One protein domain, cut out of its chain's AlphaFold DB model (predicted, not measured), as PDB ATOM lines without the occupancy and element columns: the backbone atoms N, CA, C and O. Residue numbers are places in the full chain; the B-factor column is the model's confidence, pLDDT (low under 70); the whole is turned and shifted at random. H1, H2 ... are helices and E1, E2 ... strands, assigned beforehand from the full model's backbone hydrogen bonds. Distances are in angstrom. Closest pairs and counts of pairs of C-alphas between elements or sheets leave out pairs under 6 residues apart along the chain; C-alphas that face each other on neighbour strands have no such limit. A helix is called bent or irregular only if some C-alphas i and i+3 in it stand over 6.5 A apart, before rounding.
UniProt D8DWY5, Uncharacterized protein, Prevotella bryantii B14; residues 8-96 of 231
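What this domain is: This is residues 8 to 96 of the 231 residues of an uncharacterized protein of Prevotella bryantii B14 (UniProt D8DWY5). A single five-stranded sheet folds back on itself, with leaf E2 and E1 facing leaf E4 and E3 and the bent strand E5 as hinge; three short helices, H1, H2 and H3, gather near E3. The 89 printed residues run H1 H2 E1 E2 E3 E4 H3 E5, of mixed class. The sheet's order is E2 E1 E5 E4 E3, antiparallel throughout. The whole is compact, radius of gyration of the C-alphas 12.0 A, spanning 31 by 25 by 24 A.

Where its parts are: Find C-alpha 8 at (49.415, -59.781, -20.753); H1 runs from there to residue 16, 12.4 A. Next come H2, residues 18 to 23, E1, 33 to 37, 14.0 A, E2, 43 to 47, 13.7 A, E3, 51 to 54, E4, 57 to 62, 16.0 A, and H3, 73 to 80. E5, 89 to 96, 19.8 A, ends at C-alpha 96 (52.627, -48.711, -28.702).

How they stand to each other: Look first at the strongly twisted folded sheet, bent into two leaves. E5 bends by 56 degrees at residue 92, pairing with E4 over 89 to 93 (N 91 and O 60, 3.0 A) and E1 over 94 to 95 (N 37 and O 94, 2.8 A). Hairpin E1 and E2 has N 36 and O 44 at 2.9 A; hairpin E3 and E4 has N 52 and O 59 at 2.9 A. H1 is on the sheet, height 9.1 A, with C-alphas of Cys 14 and Phe 52 closest, 5.7 A. H2 only grazes the sheet with residues 18 to 22. H2 touches H3, C-alphas of Gly 22 and Phe 80 closest, 6.0 A, at a steep tilt of 56 degrees. H3 is on the sheet, height 8.2 A. In H1, H2 and H3 every O i to N i+4 pair is within hydrogen-bond range.

The domain as a whole: The farthest C-alphas, of Phe 28 and Lys 41, are 32.2 A apart. The printed part has no cut and no long link. Residues 40 and 83 have pLDDT under 70.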
ATOM      1  N   LEU A   8      50.057 -58.987 -21.803       83.38
ATOM      2  CA  LEU A   8      49.415 -59.781 -20.753       83.38
ATOM      3  C   LEU A   8      50.078 -59.560 -19.391       83.38
ATOM      4  O   LEU A   8      49.394 -59.324 -18.397       83.38
ATOM      5  N   THR A   9      51.409 -59.618 -19.344       88.44
ATOM      6  CA  THR A   9      52.178 -59.392 -18.113       88.44
ATOM      7  C   THR A   9      51.940 -57.978 -17.586       88.44
ATOM      8  O   THR A   9      51.741 -57.777 -16.390       88.44
ATOM      9  N   LEU A  10      51.895 -56.990 -18.482       90.00
ATOM     10  CA  LEU A  10      51.685 -55.596 -18.125       90.00
ATOM     11  C   LEU A  10      50.285 -55.344 -17.547       90.00
ATOM     12  O   LEU A  10      50.161 -54.634 -16.548       90.00
ATOM     13  N   LYS A  11      49.247 -55.969 -18.119       89.69
ATOM     14  CA  LYS A  11      47.876 -55.932 -17.584       89.69
ATOM     15  C   LYS A  11      47.801 -56.521 -16.173       89.69
ATOM     16  O   LYS A  11      47.253 -55.876 -15.281       89.69
ATOM     17  N   HIS A  12      48.411 -57.686 -15.942       89.56
ATOM     18  CA  HIS A  12      48.454 -58.303 -14.608       89.56
ATOM     19  C   HIS A  12      49.193 -57.431 -13.590       89.56
ATOM     20  O   HIS A  12      48.735 -57.273 -12.459       89.56
ATOM     21  N   LEU A  13      50.306 -56.806 -13.987       91.75
ATOM     22  CA  LEU A  13      51.014 -55.860 -13.126       91.75
ATOM     23  C   LEU A  13      50.137 -54.648 -12.780       91.75
ATOM     24  O   LEU A  13      50.103 -54.257 -11.617       91.75
ATOM     25  N   CYS A  14      49.391 -54.091 -13.739       92.69
ATOM     26  CA  CYS A  14      48.472 -52.981 -13.461       92.69
ATOM     27  C   CYS A  14      47.396 -53.370 -12.439       92.69
ATOM     28  O   CYS A  14      47.125 -52.603 -11.523       92.69
ATOM     29  N   GLN A  15      46.831 -54.575 -12.546       91.06
ATOM     30  CA  GLN A  15      45.853 -55.077 -11.575       91.06
ATOM     31  C   GLN A  15      46.481 -55.283 -10.192       91.06
ATOM     32  O   GLN A  15      45.931 -54.849  -9.182       91.06
ATOM     33  N   LYS A  16      47.666 -55.901 -10.142       92.00
ATOM     34  CA  LYS A  16      48.391 -56.176  -8.895       92.00
ATOM     35  C   LYS A  16      48.762 -54.901  -8.132       92.00
ATOM     36  O   LYS A  16      48.690 -54.894  -6.907       92.00
ATOM     37  N   TYR A  17      49.174 -53.854  -8.844       92.12
ATOM     38  CA  TYR A  17      49.623 -52.582  -8.270       92.12
ATOM     39  C   TYR A  17      48.566 -51.471  -8.386       92.12
ATOM     40  O   TYR A  17      48.916 -50.295  -8.330       92.12
ATOM     41  N   SER A  18      47.281 -51.824  -8.538       91.50
ATOM     42  CA  SER A  18      46.200 -50.856  -8.790       91.50
ATOM     43  C   SER A  18      46.156 -49.732  -7.744       91.50
ATOM     44  O   SER A  18      46.202 -48.558  -8.102       91.50
ATOM     45  N   HIS A  19      46.212 -50.073  -6.452       89.44
ATOM     46  CA  HIS A  19      46.236 -49.089  -5.358       89.44
ATOM     47  C   HIS A  19      47.438 -48.124  -5.448       89.44
ATOM     48  O   HIS A  19      47.304 -46.912  -5.270       89.44
ATOM     49  N   ASP A  20      48.636 -48.631  -5.750       91.06
ATOM     50  CA  ASP A  20      49.840 -47.796  -5.862       91.06
ATOM     51  C   ASP A  20      49.771 -46.869  -7.086       91.06
ATOM     52  O   ASP A  20      50.155 -45.700  -7.005       91.06
ATOM     53  N   ILE A  21      49.228 -47.365  -8.203       92.12
ATOM     54  CA  ILE A  21      49.001 -46.588  -9.429       92.12
ATOM     55  C   ILE A  21      47.976 -45.470  -9.183       92.12
ATOM     56  O   ILE A  21      48.240 -44.316  -9.537       92.12
ATOM     57  N   GLY A  22      46.835 -45.805  -8.570       90.62
ATOM     58  CA  GLY A  22      45.739 -44.874  -8.286       90.62
ATOM     59  C   GLY A  22      46.138 -43.788  -7.288       90.62
ATOM     60  O   GLY A  22      45.982 -42.600  -7.569       90.62
ATOM     61  N   SER A  23      46.784 -44.180  -6.185       88.25
ATOM     62  CA  SER A  23      47.295 -43.240  -5.173       88.25
ATOM     63  C   SER A  23      48.507 -42.418  -5.636       88.25
ATOM     64  O   SER A  23      48.871 -41.434  -4.992       88.25
ATOM     65  N   GLY A  24      49.169 -42.814  -6.730       86.81
ATOM     66  CA  GLY A  24      50.409 -42.193  -7.211       86.81
ATOM     67  C   GLY A  24      51.646 -42.526  -6.362       86.81
ATOM     68  O   GLY A  24      52.663 -41.827  -6.435       86.81
ATOM     69  N   THR A  25      51.585 -43.581  -5.546       83.19
ATOM     70  CA  THR A  25      52.681 -43.996  -4.664       83.19
ATOM     71  C   THR A  25      53.695 -44.859  -5.422       83.19
ATOM     72  O   THR A  25      53.596 -46.078  -5.482       83.19
ATOM     73  N   ASN A  26      54.758 -44.243  -5.945       74.50
ATOM     74  CA  ASN A  26      55.732 -44.935  -6.809       74.50
ATOM     75  C   ASN A  26      56.877 -45.665  -6.067       74.50
ATOM     76  O   ASN A  26      57.910 -45.961  -6.664       74.50
ATOM     77  N   ARG A  27      56.764 -45.926  -4.756       70.25
ATOM     78  CA  ARG A  27      57.925 -46.328  -3.928       70.25
ATOM     79  C   ARG A  27      58.482 -47.731  -4.201       70.25
ATOM     80  O   ARG A  27      59.645 -47.957  -3.884       70.25
ATOM     81  N   PHE A  28      57.706 -48.643  -4.791       77.88
ATOM     82  CA  PHE A  28      58.132 -50.032  -5.049       77.88
ATOM     83  C   PHE A  28      57.664 -50.573  -6.407       77.88
ATOM     84  O   PHE A  28      57.473 -51.778  -6.575       77.88
ATOM     85  N   LEU A  29      57.465 -49.680  -7.377       86.62
ATOM     86  CA  LEU A  29      57.003 -50.067  -8.704       86.62
ATOM     87  C   LEU A  29      58.173 -50.517  -9.599       86.62
ATOM     88  O   LEU A  29      59.248 -49.914  -9.549       86.62
ATOM     89  N   PRO A  30      57.984 -51.557 -10.434       87.31
ATOM     90  CA  PRO A  30      58.947 -51.933 -11.464       87.31
ATOM     91  C   PRO A  30      59.298 -50.761 -12.389       87.31
ATOM     92  O   PRO A  30      58.420 -50.009 -12.810       87.31
ATOM     93  N   GLY A  31      60.573 -50.649 -12.774       90.88
ATOM     94  CA  GLY A  31      61.084 -49.624 -13.693       90.88
ATOM     95  C   GLY A  31      60.722 -49.864 -15.163       90.88
ATOM     96  O   GLY A  31      61.592 -49.800 -16.025       90.88
ATOM     97  N   ILE A  32      59.461 -50.182 -15.456       94.25
ATOM     98  CA  ILE A  32      58.988 -50.477 -16.812       94.25
ATOM     99  C   ILE A  32      58.655 -49.160 -17.516       94.25
ATOM    100  O   ILE A  32      57.895 -48.344 -16.992       94.25
ATOM    101  N   LYS A  33      59.198 -48.961 -18.720       95.75
ATOM    102  CA  LYS A  33      58.882 -47.818 -19.586       95.75
ATOM    103  C   LYS A  33      58.059 -48.294 -20.775       95.75
ATOM    104  O   LYS A  33      58.395 -49.295 -21.402       95.75
ATOM    105  N   VAL A  34      57.005 -47.560 -21.106       95.56
ATOM    106  CA  VAL A  34      56.141 -47.853 -22.254       95.56
ATOM    107  C   VAL A  34      56.088 -46.675 -23.210       95.56
ATOM    108  O   VAL A  34      56.350 -45.529 -22.828       95.56
ATOM    109  N   ARG A  35      55.738 -46.981 -24.454       94.88
ATOM    110  CA  ARG A  35      55.446 -46.029 -25.518       94.88
ATOM    111  C   ARG A  35      53.974 -46.148 -25.899       94.88
ATOM    112  O   ARG A  35      53.392 -47.230 -25.850       94.88
ATOM    113  N   TYR A  36      53.369 -45.037 -26.284       93.19
ATOM    114  CA  TYR A  36      51.997 -44.974 -26.781       93.19
ATOM    115  C   TYR A  36      51.891 -43.953 -27.917       93.19
ATOM    116  O   TYR A  36      52.735 -43.066 -28.026       93.19
ATOM    117  N   VAL A  37      50.861 -44.037 -28.758       91.44
ATOM    118  CA  VAL A  37      50.550 -42.994 -29.749       91.44
ATOM    119  C   VAL A  37      49.568 -42.005 -29.129       91.44
ATOM    120  O   VAL A  37      48.475 -42.370 -28.693       91.44
ATOM    121  N   ALA A  38      49.987 -40.744 -29.047       83.56
ATOM    122  CA  ALA A  38      49.186 -39.642 -28.537       83.56
ATOM    123  C   ALA A  38      48.242 -39.074 -29.611       83.56
ATOM    124  O   ALA A  38      48.425 -39.275 -30.812       83.56
ATOM    125  N   THR A  39      47.255 -38.292 -29.173       70.62
ATOM    126  CA  THR A  39      46.245 -37.646 -30.032       70.62
ATOM    127  C   THR A  39      46.843 -36.702 -31.075       70.62
ATOM    128  O   THR A  39      46.303 -36.553 -32.167       70.62
ATOM    129  N   ASN A  40      48.011 -36.120 -30.795       67.44
ATOM    130  CA  ASN A  40      48.764 -35.294 -31.741       67.44
ATOM    131  C   ASN A  40      49.542 -36.105 -32.798       67.44
ATOM    132  O   ASN A  40      50.391 -35.536 -33.484       67.44
ATOM    133  N   LYS A  41      49.272 -37.412 -32.920       81.69
ATOM    134  CA  LYS A  41      49.919 -38.331 -33.864       81.69
ATOM    135  C   LYS A  41      51.435 -38.428 -33.671       81.69
ATOM    136  O   LYS A  41      52.179 -38.568 -34.635       81.69
ATOM    137  N   LYS A  42      51.899 -38.341 -32.424       88.00
ATOM    138  CA  LYS A  42      53.297 -38.572 -32.041       88.00
ATOM    139  C   LYS A  42      53.387 -39.670 -30.998       88.00
ATOM    140  O   LYS A  42      52.405 -39.962 -30.313       88.00
ATOM    141  N   PHE A  43      54.569 -40.254 -30.856       93.06
ATOM    142  CA  PHE A  43      54.830 -41.119 -29.719       93.06
ATOM    143  C   PHE A  43      54.917 -40.297 -28.433       93.06
ATOM    144  O   PHE A  43      55.522 -39.227 -28.392       93.06
ATOM    145  N   GLY A  44      54.274 -40.801 -27.389       93.25
ATOM    146  CA  GLY A  44      54.488 -40.390 -26.013       93.25
ATOM    147  C   GLY A  44      55.074 -41.546 -25.215       93.25
ATOM    148  O   GLY A  44      54.952 -42.715 -25.589       93.25
ATOM    149  N   TYR A  45      55.715 -41.208 -24.102       94.44
ATOM    150  CA  TYR A  45      56.415 -42.166 -23.259       94.44
ATOM    151  C   TYR A  45      56.036 -41.951 -21.812       94.44
ATOM    152  O   TYR A  45      55.883 -40.819 -21.357       94.44
ATOM    153  N   THR A  46      55.913 -43.045 -21.075       94.81
ATOM    154  CA  THR A  46      55.634 -42.972 -19.649       94.81
ATOM    155  C   THR A  46      56.210 -44.176 -18.916       94.81
ATOM    156  O   THR A  46      56.583 -45.181 -19.524       94.81
ATOM    157  N   TYR A  47      56.310 -44.050 -17.601       95.00
ATOM    158  CA  TYR A  47      56.767 -45.113 -16.717       95.00
ATOM    159  C   TYR A  47      55.584 -45.777 -16.023       95.00
ATOM    160  O   TYR A  47      54.554 -45.147 -15.768       95.00
ATOM    161  N   PHE A  48      55.754 -47.051 -15.692       94.75
ATOM    162  CA  PHE A  48      54.808 -47.807 -14.887       94.75
ATOM    163  C   PHE A  48      54.529 -47.095 -13.560       94.75
ATOM    164  O   PHE A  48      55.413 -46.465 -12.980       94.75
ATOM    165  N   GLY A  49      53.265 -47.118 -13.137       93.75
ATOM    166  CA  GLY A  49      52.736 -46.199 -12.125       93.75
ATOM    167  C   GLY A  49      51.946 -45.033 -12.712       93.75
ATOM    168  O   GLY A  49      51.022 -44.546 -12.068       93.75
ATOM    169  N   ASN A  50      52.248 -44.601 -13.943       95.31
ATOM    170  CA  ASN A  50      51.584 -43.472 -14.615       95.31
ATOM    171  C   ASN A  50      50.626 -43.883 -15.738       95.31
ATOM    172  O   ASN A  50      50.228 -43.052 -16.551       95.31
ATOM    173  N   PHE A  51      50.248 -45.154 -15.787       95.31
ATOM    174  CA  PHE A  51      49.230 -45.657 -16.696       95.31
ATOM    175  C   PHE A  51      48.552 -46.890 -16.104       95.31
ATOM    176  O   PHE A  51      49.065 -47.491 -15.158       95.31
ATOM    177  N   PHE A  52      47.418 -47.265 -16.680       94.88
ATOM    178  CA  PHE A  52      46.659 -48.458 -16.327       94.88
ATOM    179  C   PHE A  52      45.852 -48.963 -17.524       94.88
ATOM    180  O   PHE A  52      45.738 -48.274 -18.539       94.88
ATOM    181  N   PHE A  53      45.297 -50.167 -17.401       92.81
ATOM    182  CA  PHE A  53      44.420 -50.751 -18.411       92.81
ATOM    183  C   PHE A  53      42.970 -50.759 -17.944       92.81
ATOM    184  O   PHE A  53      42.691 -51.040 -16.779       92.81
ATOM    185  N   PHE A  54      42.061 -50.532 -18.886       90.62
ATOM    186  CA  PHE A  54      40.637 -50.797 -18.739       90.62
ATOM    187  C   PHE A  54      40.187 -51.651 -19.928       90.62
ATOM    188  O   PHE A  54      40.129 -51.181 -21.064       90.62
ATOM    189  N   GLY A  55      39.954 -52.943 -19.682       86.25
ATOM    190  CA  GLY A  55      39.821 -53.927 -20.757       86.25
ATOM    191  C   GLY A  55      41.110 -54.031 -21.583       86.25
ATOM    192  O   GLY A  55      42.175 -54.356 -21.052       86.25
ATOM    193  N   ASP A  56      41.008 -53.749 -22.882       81.81
ATOM    194  CA  ASP A  56      42.146 -53.716 -23.809       81.81
ATOM    195  C   ASP A  56      42.713 -52.309 -24.034       81.81
ATOM    196  O   ASP A  56      43.794 -52.169 -24.609       81.81
ATOM    197  N   ASP A  57      42.033 -51.277 -23.534       87.25
ATOM    198  CA  ASP A  57      42.469 -49.893 -23.655       87.25
ATOM    199  C   ASP A  57      43.489 -49.527 -22.578       87.25
ATOM    200  O   ASP A  57      43.385 -49.947 -21.422       87.25
ATOM    201  N   ILE A  58      44.447 -48.678 -22.950       91.00
ATOM    202  CA  ILE A  58      45.403 -48.077 -22.023       91.00
ATOM    203  C   ILE A  58      45.016 -46.624 -21.730       91.00
ATOM    204  O   ILE A  58      44.653 -45.850 -22.622       91.00
ATOM    205  N   TYR A  59      45.139 -46.253 -20.462       93.94
ATOM    206  CA  TYR A  59      44.941 -44.898 -19.972       93.94
ATOM    207  C   TYR A  59      46.228 -44.395 -19.340       93.94
ATOM    208  O   TYR A  59      46.851 -45.099 -18.548       93.94
ATOM    209  N   VAL A  60      46.628 -43.176 -19.690       95.12
ATOM    210  CA  VAL A  60      47.823 -42.514 -19.153       95.12
ATOM    211  C   VAL A  60      47.390 -41.350 -18.276       95.12
ATOM    212  O   VAL A  60      46.498 -40.587 -18.645       95.12
ATOM    213  N   TRP A  61      48.032 -41.223 -17.117       95.19
ATOM    214  CA  TRP A  61      47.851 -40.098 -16.209       95.19
ATOM    215  C   TRP A  61      48.672 -38.896 -16.669       95.19
ATOM    216  O   TRP A  61      49.902 -38.953 -16.692       95.19
ATOM    217  N   GLU A  62      47.996 -37.792 -16.962       93.00
ATOM    218  CA  GLU A  62      48.606 -36.511 -17.312       93.00
ATOM    219  C   GLU A  62      48.421 -35.489 -16.191       93.00
ATOM    220  O   GLU A  62      47.421 -35.511 -15.480       93.00
ATOM    221  N   GLN A  63      49.363 -34.560 -16.033       92.00
ATOM    222  CA  GLN A  63      49.250 -33.477 -15.040       92.00
ATOM    223  C   GLN A  63      48.803 -32.141 -15.648       92.00
ATOM    224  O   GLN A  63      48.450 -31.219 -14.921       92.00
ATOM    225  N   ASP A  64      48.866 -32.014 -16.972       91.62
ATOM    226  CA  ASP A  64      48.602 -30.761 -17.679       91.62
ATOM    227  C   ASP A  64      47.090 -30.546 -17.861       91.62
ATOM    228  O   ASP A  64      46.392 -31.422 -18.375       91.62
ATOM    229  N   GLU A  65      46.599 -29.369 -17.462       92.69
ATOM    230  CA  GLU A  65      45.184 -28.973 -17.514       92.69
ATOM    231  C   GLU A  65      44.595 -29.034 -18.927       92.69
ATOM    232  O   GLU A  65      43.395 -29.253 -19.081       92.69
ATOM    233  N   LYS A  66      45.422 -28.945 -19.977       92.75
ATOM    234  CA  LYS A  66      44.937 -29.106 -21.357       92.75
ATOM    235  C   LYS A  66      44.278 -30.467 -21.622       92.75
ATOM    236  O   LYS A  66      43.558 -30.593 -22.604       92.75
ATOM    237  N   TYR A  67      44.538 -31.472 -20.782       90.50
ATOM    238  CA  TYR A  67      43.934 -32.803 -20.876       90.50
ATOM    239  C   TYR A  67      42.686 -32.969 -19.999       90.50
ATOM    240  O   TYR A  67      42.165 -34.077 -19.895       90.50
ATOM    241  N   ALA A  68      42.186 -31.897 -19.377       92.06
ATOM    242  CA  ALA A  68      40.989 -31.953 -18.543       92.06
ATOM    243  C   ALA A  68      39.749 -32.438 -19.309       92.06
ATOM    244  O   ALA A  68      38.949 -33.183 -18.750       92.06
ATOM    245  N   GLU A  69      39.611 -32.068 -20.585       91.75
ATOM    246  CA  GLU A  69      38.498 -32.515 -21.436       91.75
ATOM    247  C   GLU A  69      38.617 -33.989 -21.853       91.75
ATOM    248  O   GLU A  69      37.605 -34.656 -22.056       91.75
ATOM    249  N   ASP A  70      39.843 -34.518 -21.925       90.31
ATOM    250  CA  ASP A  70      40.116 -35.922 -22.255       90.31
ATOM    251  C   ASP A  70      40.008 -36.847 -21.028       90.31
ATOM    252  O   ASP A  70      40.140 -38.072 -21.145       90.31
ATOM    253  N   HIS A  71      39.814 -36.276 -19.835       93.88
ATOM    254  CA  HIS A  71      39.792 -37.022 -18.590       93.88
ATOM    255  C   HIS A  71      38.552 -37.911 -18.476       93.88
ATOM    256  O   HIS A  71      37.420 -37.432 -18.421       93.88
ATOM    257  N   ASN A  72      38.766 -39.219 -18.348       92.50
ATOM    258  CA  ASN A  72      37.683 -40.176 -18.163       92.50
ATOM    259  C   ASN A  72      37.523 -40.581 -16.689       92.50
ATOM    260  O   ASN A  72      38.058 -41.603 -16.256       92.50
ATOM    261  N   GLN A  73      36.771 -39.781 -15.929       92.31
ATOM    262  CA  GLN A  73      36.507 -40.035 -14.506       92.31
ATOM    263  C   GLN A  73      35.771 -41.365 -14.267       92.31
ATOM    264  O   GLN A  73      36.100 -42.072 -13.322       92.31
ATOM    265  N   ASN A  74      34.842 -41.750 -15.148       92.44
ATOM    266  CA  ASN A  74      34.094 -43.006 -14.999       92.44
ATOM    267  C   ASN A  74      35.032 -44.220 -15.037       92.44
ATOM    268  O   ASN A  74      34.941 -45.105 -14.197       92.44
ATOM    269  N   VAL A  75      35.985 -44.232 -15.975       93.44
ATOM    270  CA  VAL A  75      36.974 -45.318 -16.078       93.44
ATOM    271  C   VAL A  75      37.913 -45.340 -14.871       93.44
ATOM    272  O   VAL A  75      38.323 -46.409 -14.428       93.44
ATOM    273  N   VAL A  76      38.246 -44.176 -14.310       93.19
ATOM    274  CA  VAL A  76      39.037 -44.101 -13.075       93.19
ATOM    275  C   VAL A  76      38.284 -44.721 -11.900       93.19
ATOM    276  O   VAL A  76      38.871 -45.521 -11.176       93.19
ATOM    277  N   GLU A  77      37.004 -44.395 -11.733       92.00
ATOM    278  CA  GLU A  77      36.166 -44.952 -10.666       92.00
ATOM    279  C   GLU A  77      35.952 -46.459 -10.831       92.00
ATOM    280  O   GLU A  77      36.048 -47.200  -9.855       92.00
ATOM    281  N   ASP A  78      35.761 -46.932 -12.064       92.69
ATOM    282  CA  ASP A  78      35.612 -48.361 -12.356       92.69
ATOM    283  C   ASP A  78      36.885 -49.167 -12.037       92.69
ATOM    284  O   ASP A  78      36.798 -50.327 -11.628       92.69
ATOM    285  N   VAL A  79      38.075 -48.581 -12.230       92.19
ATOM    286  CA  VAL A  79      39.361 -49.272 -12.013       92.19
ATOM    287  C   VAL A  79      39.866 -49.145 -10.574       92.19
ATOM    288  O   VAL A  79      40.403 -50.114 -10.030       92.19
ATOM    289  N   PHE A  80      39.727 -47.967  -9.963       91.44
ATOM    290  CA  PHE A  80      40.370 -47.626  -8.686       91.44
ATOM    291  C   PHE A  80      39.390 -47.251  -7.569       91.44
ATOM    292  O   PHE A  80      39.810 -47.119  -6.423       91.44
ATOM    293  N   GLY A  81      38.110 -47.031  -7.869       85.25
ATOM    294  CA  GLY A  81      37.180 -46.425  -6.918       85.25
ATOM    295  C   GLY A  81      37.493 -44.944  -6.669       85.25
ATOM    296  O   GLY A  81      37.673 -44.167  -7.604       85.25
ATOM    297  N   ASP A  82      37.552 -44.528  -5.403       75.62
ATOM    298  CA  ASP A  82      37.699 -43.128  -4.973       75.62
ATOM    299  C   ASP A  82      39.155 -42.690  -4.690       75.62
ATOM    300  O   ASP A  82      39.412 -41.545  -4.305       75.62
ATOM    301  N   GLU A  83      40.133 -43.567  -4.928       63.56
ATOM    302  CA  GLU A  83      41.521 -43.435  -4.453       63.56
ATOM    303  C   GLU A  83      42.437 -42.522  -5.305       63.56
ATOM    304  O   GLU A  83      43.632 -42.408  -5.030       63.56
ATOM    305  N   CYS A  84      41.905 -41.821  -6.314       85.81
ATOM    306  CA  CYS A  84      42.706 -41.111  -7.332       85.81
ATOM    307  C   CYS A  84      42.725 -39.575  -7.204       85.81
ATOM    308  O   CYS A  84      43.086 -38.861  -8.148       85.81
ATOM    309  N   LYS A  85      42.321 -39.012  -6.058       82.38
ATOM    310  CA  LYS A  85      42.248 -37.550  -5.899       82.38
ATOM    311  C   LYS A  85      43.624 -36.894  -6.070       82.38
ATOM    312  O   LYS A  85      44.561 -37.181  -5.334       82.38
ATOM    313  N   GLY A  86      43.713 -35.939  -6.998       84.12
ATOM    314  CA  GLY A  86      44.958 -35.221  -7.292       84.12
ATOM    315  C   GLY A  86      45.934 -36.002  -8.175       84.12
ATOM    316  O   GLY A  86      47.056 -35.547  -8.373       84.12
ATOM    317  N   ARG A  87      45.516 -37.151  -8.728       89.81
ATOM    318  CA  ARG A  87      46.352 -37.973  -9.611       89.81
ATOM    319  C   ARG A  87      46.583 -37.347 -10.987       89.81
ATOM    320  O   ARG A  87      47.566 -37.704 -11.639       89.81
ATOM    321  N   GLY A  88      45.721 -36.417 -11.392       92.88
ATOM    322  CA  GLY A  88      45.739 -35.746 -12.689       92.88
ATOM    323  C   GLY A  88      44.590 -36.216 -13.581       92.88
ATOM    324  O   GLY A  88      43.541 -36.625 -13.087       92.88
ATOM    325  N   TYR A  89      44.803 -36.171 -14.890       94.38
ATOM    326  CA  TYR A  89      43.819 -36.475 -15.922       94.38
ATOM    327  C   TYR A  89      44.159 -37.804 -16.603       94.38
ATOM    328  O   TYR A  89      45.146 -37.910 -17.328       94.38
ATOM    329  N   ALA A  90      43.360 -38.842 -16.354       94.81
ATOM    330  CA  ALA A  90      43.446 -40.115 -17.070       94.81
ATOM    331  C   ALA A  90      42.841 -39.988 -18.469       94.81
ATOM    332  O   ALA A  90      41.623 -39.833 -18.588       94.81
ATOM    333  N   ARG A  91      43.669 -40.107 -19.509       92.12
ATOM    334  CA  ARG A  91      43.228 -40.076 -20.911       92.12
ATOM    335  C   ARG A  91      43.545 -41.376 -21.634       92.12
ATOM    336  O   ARG A  91      44.594 -41.981 -21.400       92.12
ATOM    337  N   ARG A  92      42.665 -41.772 -22.552       91.56
ATOM    338  CA  ARG A  92      42.861 -42.945 -23.412       91.56
ATOM    339  C   ARG A  92      43.957 -42.676 -24.446       91.56
ATOM    340  O   ARG A  92      44.007 -41.594 -25.034       91.56
ATOM    341  N   VAL A  93      44.818 -43.661 -24.689       91.00
ATOM    342  CA  VAL A  93      45.846 -43.628 -25.747       91.00
ATOM    343  C   VAL A  93      45.937 -44.974 -26.460       91.00
ATOM    344  O   VAL A  93      45.405 -45.971 -25.978       91.00
ATOM    345  N   LEU A  94      46.630 -45.020 -27.600       90.44
ATOM    346  CA  LEU A  94      46.942 -46.285 -28.263       90.44
ATOM    347  C   LEU A  94      48.258 -46.832 -27.709       90.44
ATOM    348  O   LEU A  94      49.305 -46.203 -27.868       90.44
ATOM    349  N   PHE A  95      48.223 -47.998 -27.069       91.88
ATOM    350  CA  PHE A  95      49.432 -48.654 -26.577       91.88
ATOM    351  C   PHE A  95      50.375 -48.994 -27.741       91.88
ATOM    352  O   PHE A  95      49.952 -49.577 -28.737       91.88
ATOM    353  N   ALA A  96      51.653 -48.622 -27.615       92.69
ATOM    354  CA  ALA A  96      52.627 -48.711 -28.702       92.69
ATOM    355  C   ALA A  96      53.958 -49.369 -28.304       92.69
ATOM    356  O   ALA A  96      55.007 -49.093 -28.896       92.69
TER     357      ALA A  96